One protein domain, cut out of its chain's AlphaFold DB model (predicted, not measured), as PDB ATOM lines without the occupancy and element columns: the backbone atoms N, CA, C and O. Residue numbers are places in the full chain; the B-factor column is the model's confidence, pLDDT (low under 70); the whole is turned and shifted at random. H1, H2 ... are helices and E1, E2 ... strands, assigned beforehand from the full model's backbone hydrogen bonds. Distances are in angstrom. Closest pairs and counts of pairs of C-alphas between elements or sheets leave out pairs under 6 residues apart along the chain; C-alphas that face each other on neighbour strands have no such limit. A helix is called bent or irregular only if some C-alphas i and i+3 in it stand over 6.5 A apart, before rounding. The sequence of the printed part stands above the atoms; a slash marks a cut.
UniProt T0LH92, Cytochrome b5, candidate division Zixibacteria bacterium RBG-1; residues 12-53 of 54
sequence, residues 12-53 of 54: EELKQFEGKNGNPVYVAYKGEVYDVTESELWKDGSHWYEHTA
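Overview. This is residues 12 to 53 of the 54 residues of the protein "Cytochrome b5" of candidate division Zixibacteria bacterium RBG-1 (UniProt T0LH92). What is the main picture? There is little regular structure: a small hairpin, E1 and E2, has short helix H1 towards its open end, and the tail, residues 46 to 53, folds back. What builds it? The printed part has 42 residues, 14 of them in named elements, in the order E1, E2, H1; the class is mixed, the sheet E1 - E2 antiparallel. Is it compact? Yes, with a radius of gyration of the C-alphas of 9.3 A and spans of 22 by 19 by 17 A.

Along the chain. Where are the strands? E1, residues 26 to 29, begins at C-alpha (22.113, -34.154, -36.044) and spans 10.0 A; E2, residues 32 to 35, spans 10.1 A. Where is the helix? H1, residues 40 to 45, spans 9.9 A and ends at C-alpha (19.730, -29.541, -42.186).

Arrangement. How do the strands pair? In the hairpin E1 and E2, antiparallel at 150 degrees, N 34 and O 27 are 2.8 A apart, within hydrogen-bond range. And H1? It is irregular, C-alphas 41 and 44 being 9.4 A apart; 0 of 2 O i to N i+4 pairs and 1 of 3 O i to N i+3 pairs are within range. E1 and H1 are only just apart, closest 8.0 A.

Size, cuts and confidence. How large is it? The C-alphas farthest apart, of Asn 21 and Lys 30, are 26.7 A apart. Any cut or weak place? The printed part has no cut, both links are tight, and no printed residue is under 70 in pLDDT.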
ATOM      1  N   GLU A  12      34.022 -32.246 -35.246       95.75
ATOM      2  CA  GLU A  12      34.412 -32.560 -36.615       95.75
ATOM      3  C   GLU A  12      33.583 -33.713 -37.185       95.75
ATOM      4  O   GLU A  12      33.181 -33.663 -38.349       95.75
ATOM      5  N   GLU A  13      33.296 -34.723 -36.363       95.75
ATOM      6  CA  GLU A  13      32.410 -35.825 -36.729       95.75
ATOM      7  C   GLU A  13      30.961 -35.356 -36.853       95.75
ATOM      8  O   GLU A  13      30.292 -35.731 -37.814       95.75
ATOM      9  N   LEU A  14      30.485 -34.522 -35.920       95.88
ATOM     10  CA  LEU A  14      29.101 -34.045 -35.919       95.88
ATOM     11  C   LEU A  14      28.768 -33.233 -37.179       95.88
ATOM     12  O   LEU A  14      27.726 -33.466 -37.783       95.88
ATOM     13  N   LYS A  15      29.707 -32.412 -37.667       95.44
ATOM     14  CA  LYS A  15      29.577 -31.632 -38.913       95.44
ATOM     15  C   LYS A  15      29.231 -32.445 -40.160       95.44
ATOM     16  O   LYS A  15      28.756 -31.881 -41.138       95.44
ATOM     17  N   GLN A  16      29.490 -33.753 -40.166       95.50
ATOM     18  CA  GLN A  16      29.134 -34.615 -41.300       95.50
ATOM     19  C   GLN A  16      27.623 -34.892 -41.375       95.50
ATOM     20  O   GLN A  16      27.123 -35.297 -42.424       95.50
ATOM     21  N   PHE A  17      26.893 -34.662 -40.282       95.88
ATOM     22  CA  PHE A  17      25.462 -34.925 -40.125       95.88
ATOM     23  C   PHE A  17      24.638 -33.638 -40.288       95.88
ATOM     24  O   PHE A  17      23.746 -33.334 -39.500       95.88
ATOM     25  N   GLU A  18      24.966 -32.861 -41.319       94.69
ATOM     26  CA  GLU A  18      24.318 -31.586 -41.640       94.69
ATOM     27  C   GLU A  18      23.105 -31.731 -42.580       94.69
ATOM     28  O   GLU A  18      22.687 -30.751 -43.183       94.69
ATOM     29  N   GLY A  19      22.568 -32.937 -42.799       93.25
ATOM     30  CA  GLY A  19      21.416 -33.134 -43.694       93.25
ATOM     31  C   GLY A  19      21.693 -33.063 -45.197       93.25
ATOM     32  O   GLY A  19      20.768 -33.194 -45.999       93.25
ATOM     33  N   LYS A  20      22.944 -32.845 -45.615       90.56
ATOM     34  CA  LYS A  20      23.323 -32.747 -47.033       90.56
ATOM     35  C   LYS A  20      23.720 -34.094 -47.614       90.56
ATOM     36  O   LYS A  20      24.215 -34.972 -46.915       90.56
ATOM     37  N   ASN A  21      23.557 -34.234 -48.929       89.69
ATOM     38  CA  ASN A  21      23.951 -35.431 -49.682       89.69
ATOM     39  C   ASN A  21      23.313 -36.734 -49.158       89.69
ATOM     40  O   ASN A  21      23.888 -37.808 -49.315       89.69
ATOM     41  N   GLY A  22      22.131 -36.641 -48.537       87.19
ATOM     42  CA  GLY A  22      21.437 -37.784 -47.936       87.19
ATOM     43  C   GLY A  22      21.972 -38.205 -46.564       87.19
ATOM     44  O   GLY A  22      21.564 -39.251 -46.062       87.19
ATOM     45  N   ASN A  23      22.868 -37.420 -45.954       93.88
ATOM     46  CA  ASN A  23      23.302 -37.655 -44.581       93.88
ATOM     47  C   ASN A  23      22.173 -37.336 -43.582       93.88
ATOM     48  O   ASN A  23      21.336 -36.475 -43.865       93.88
ATOM     49  N   PRO A  24      22.175 -37.973 -42.397       96.12
ATOM     50  CA  PRO A  24      21.261 -37.622 -41.312       96.12
ATOM     51  C   PRO A  24      21.442 -36.167 -40.866       96.12
ATOM     52  O   PRO A  24      22.481 -35.554 -41.132       96.12
ATOM     53  N   VAL A  25      20.460 -35.644 -40.131       97.31
ATOM     54  CA  VAL A  25      20.507 -34.309 -39.523       97.31
ATOM     55  C   VAL A  25      20.666 -34.438 -38.015       97.31
ATOM     56  O   VAL A  25      19.712 -34.805 -37.327       97.31
ATOM     57  N   TYR A  26      21.847 -34.117 -37.484       97.00
ATOM     58  CA  TYR A  26      22.113 -34.154 -36.044       97.00
ATOM     59  C   TYR A  26      22.377 -32.762 -35.466       97.00
ATOM     60  O   TYR A  26      23.060 -31.931 -36.061       97.00
ATOM     61  N   VAL A  27      21.869 -32.525 -34.256       96.12
ATOM     62  CA  VAL A  27      22.042 -31.262 -33.523       96.12
ATOM     63  C   VAL A  27      22.600 -31.543 -32.138       96.12
ATOM     64  O   VAL A  27      22.082 -32.397 -31.420       96.12
ATOM     65  N   ALA A  28      23.631 -30.798 -31.736       95.44
ATOM     66  CA  ALA A  28      24.128 -30.822 -30.367       95.44
ATOM     67  C   ALA A  28      23.454 -29.745 -29.508       95.44
ATOM     68  O   ALA A  28      23.503 -28.557 -29.827       95.44
ATOM     69  N   TYR A  29      22.899 -30.141 -28.364       94.50
ATOM     70  CA  TYR A  29      22.381 -29.218 -27.359       94.50
ATOM     71  C   TYR A  29      22.735 -29.714 -25.957       94.50
ATOM     72  O   TYR A  29      22.522 -30.871 -25.619       94.50
ATOM     73  N   LYS A  30      23.320 -28.831 -25.137       94.56
ATOM     74  CA  LYS A  30      23.736 -29.122 -23.748       94.56
ATOM     75  C   LYS A  30      24.601 -30.387 -23.569       94.56
ATOM     76  O   LYS A  30      24.586 -30.996 -22.508       94.56
ATOM     77  N   GLY A  31      25.415 -30.724 -24.571       92.56
ATOM     78  CA  GLY A  31      26.336 -31.866 -24.520       92.56
ATOM     79  C   GLY A  31      25.742 -33.183 -25.022       92.56
ATOM     80  O   GLY A  31      26.467 -34.168 -25.096       92.56
ATOM     81  N   GLU A  32      24.472 -33.188 -25.421       94.44
ATOM     82  CA  GLU A  32      23.809 -34.328 -26.049       94.44
ATOM     83  C   GLU A  32      23.611 -34.081 -27.545       94.44
ATOM     84  O   GLU A  32      23.480 -32.936 -27.982       94.44
ATOM     85  N   VAL A  33      23.590 -35.163 -28.327       95.56
ATOM     86  CA  VAL A  33      23.345 -35.138 -29.773       95.56
ATOM     87  C   VAL A  33      21.980 -35.747 -30.056       95.56
ATOM     88  O   VAL A  33      21.705 -36.882 -29.666       95.56
ATOM     89  N   TYR A  34      21.142 -34.998 -30.763       94.88
ATOM     90  CA  TYR A  34      19.789 -35.385 -31.134       94.88
ATOM     91  C   TYR A  34      19.713 -35.652 -32.633       94.88
ATOM     92  O   TYR A  34      20.178 -34.839 -33.434       94.88
ATOM     93  N   ASP A  35      19.098 -36.775 -32.998       96.00
ATOM     94  CA  ASP A  35      18.703 -37.057 -34.374       96.00
ATOM     95  C   ASP A  35      17.392 -36.331 -34.677       96.00
ATOM     96  O   ASP A  35      16.360 -36.604 -34.059       96.00
ATOM     97  N   VAL A  36      17.452 -35.377 -35.602       96.31
ATOM     98  CA  VAL A  36      16.314 -34.573 -36.057       96.31
ATOM     99  C   VAL A  36      16.062 -34.760 -37.553       96.31
ATOM    100  O   VAL A  36      15.418 -33.919 -38.171       96.31
ATOM    101  N   THR A  37      16.541 -35.867 -38.134       95.88
ATOM    102  CA  THR A  37      16.447 -36.155 -39.578       95.88
ATOM    103  C   THR A  37      15.011 -36.083 -40.102       95.88
ATOM    104  O   THR A  37      14.769 -35.531 -41.168       95.88
ATOM    105  N   GLU A  38      14.042 -36.559 -39.317       95.19
ATOM    106  CA  GLU A  38      12.618 -36.580 -39.685       95.19
ATOM    107  C   GLU A  38      11.858 -35.298 -39.285       95.19
ATOM    108  O   GLU A  38      10.631 -35.239 -39.355       95.19
ATOM    109  N   SER A  39      12.556 -34.263 -38.807       94.38
ATOM    110  CA  SER A  39      11.924 -33.023 -38.354       94.38
ATOM    111  C   SER A  39      11.674 -32.065 -39.515       94.38
ATOM    112  O   SER A  39      12.609 -31.585 -40.152       94.38
ATOM    113  N   GLU A  40      10.412 -31.676 -39.724       92.56
ATOM    114  CA  GLU A  40      10.046 -30.642 -40.706       92.56
ATOM    115  C   GLU A  40      10.722 -29.289 -40.429       92.56
ATOM    116  O   GLU A  40      10.932 -28.488 -41.340       92.56
ATOM    117  N   LEU A  41      11.094 -29.040 -39.170       93.88
ATOM    118  CA  LEU A  41      11.800 -27.830 -38.757       93.88
ATOM    119  C   LEU A  41      13.269 -27.807 -39.194       93.88
ATOM    120  O   LEU A  41      13.854 -26.729 -39.175       93.88
ATOM    121  N   TRP A  42      13.850 -28.955 -39.553       93.12
ATOM    122  CA  TRP A  42      15.268 -29.129 -39.897       93.12
ATOM    123  C   TRP A  42      15.460 -29.675 -41.315       93.12
ATOM    124  O   TRP A  42      16.395 -30.429 -41.596       93.12
ATOM    125  N   LYS A  43      14.563 -29.296 -42.227       89.69
ATOM    126  CA  LYS A  43      14.602 -29.741 -43.619       89.69
ATOM    127  C   LYS A  43      15.949 -29.402 -44.266       89.69
ATOM    128  O   LYS A  43      16.409 -28.261 -44.200       89.69
ATOM    129  N   ASP A  44      16.569 -30.410 -44.877       89.19
ATOM    130  CA  ASP A  44      17.897 -30.327 -45.500       89.19
ATOM    131  C   ASP A  44      18.982 -29.771 -44.546       89.19
ATOM    132  O   ASP A  44      19.929 -29.110 -44.974       89.19
ATOM    133  N   GLY A  45      18.817 -29.998 -43.236       89.94
ATOM    134  CA  GLY A  45      19.730 -29.541 -42.186       89.94
ATOM    135  C   GLY A  45      19.651 -28.058 -41.834       89.94
ATOM    136  O   GLY A  45      20.491 -27.574 -41.076       89.94
ATOM    137  N   SER A  46      18.655 -27.338 -42.352       93.06
ATOM    138  CA  SER A  46      18.435 -25.918 -42.082       93.06
ATOM    139  C   SER A  46      17.263 -25.723 -41.127       93.06
ATOM    140  O   SER A  46      16.137 -26.127 -41.425       93.06
ATOM    141  N   HIS A  47      17.503 -25.042 -40.007       91.69
ATOM    142  CA  HIS A  47      16.439 -24.536 -39.149       91.69
ATOM    143  C   HIS A  47      16.106 -23.099 -39.532       91.69
ATOM    144  O   HIS A  47      16.770 -22.153 -39.106       91.69
ATOM    145  N   TRP A  48      15.108 -22.962 -40.409       87.62
ATOM    146  CA  TRP A  48      14.590 -21.676 -40.901       87.62
ATOM    147  C   TRP A  48      15.670 -20.726 -41.457       87.62
ATOM    148  O   TRP A  48      15.510 -19.512 -41.414       87.62
ATOM    149  N   TYR A  49      16.759 -21.275 -42.007       85.75
ATOM    150  CA  TYR A  49      17.928 -20.536 -42.510       85.75
ATOM    151  C   TYR A  49      18.712 -19.738 -41.455       85.75
ATOM    152  O   TYR A  49      19.657 -19.035 -41.811       85.75
ATOM    153  N   GLU A  50      18.376 -19.866 -40.172       89.56
ATOM    154  CA  GLU A  50      19.104 -19.221 -39.074       89.56
ATOM    155  C   GLU A  50      20.226 -20.113 -38.537       89.56
ATOM    156  O   GLU A  50      21.285 -19.624 -38.129       89.56
ATOM    157  N   HIS A  51      20.008 -21.431 -38.550       91.56
ATOM    158  CA  HIS A  51      20.946 -22.417 -38.018       91.56
ATOM    159  C   HIS A  51      21.117 -23.607 -38.962       91.56
ATOM    160  O   HIS A  51      20.152 -24.086 -39.557       91.56
ATOM    161  N   THR A  52      22.348 -24.109 -39.044       92.38
ATOM    162  CA  THR A  52      22.695 -25.334 -39.772       92.38
ATOM    163  C   THR A  52      23.030 -26.433 -38.768       92.38
ATOM    164  O   THR A  52      23.668 -26.161 -37.749       92.38
ATOM    165  N   ALA A  53      22.580 -27.654 -39.042       92.25
ATOM    166  CA  ALA A  53      22.929 -28.846 -38.277       92.25
ATOM    167  C   ALA A  53      24.404 -29.241 -38.476       92.25
ATOM    168  O   ALA A  53      25.031 -28.825 -39.451       92.25
TER     169      ALA A  53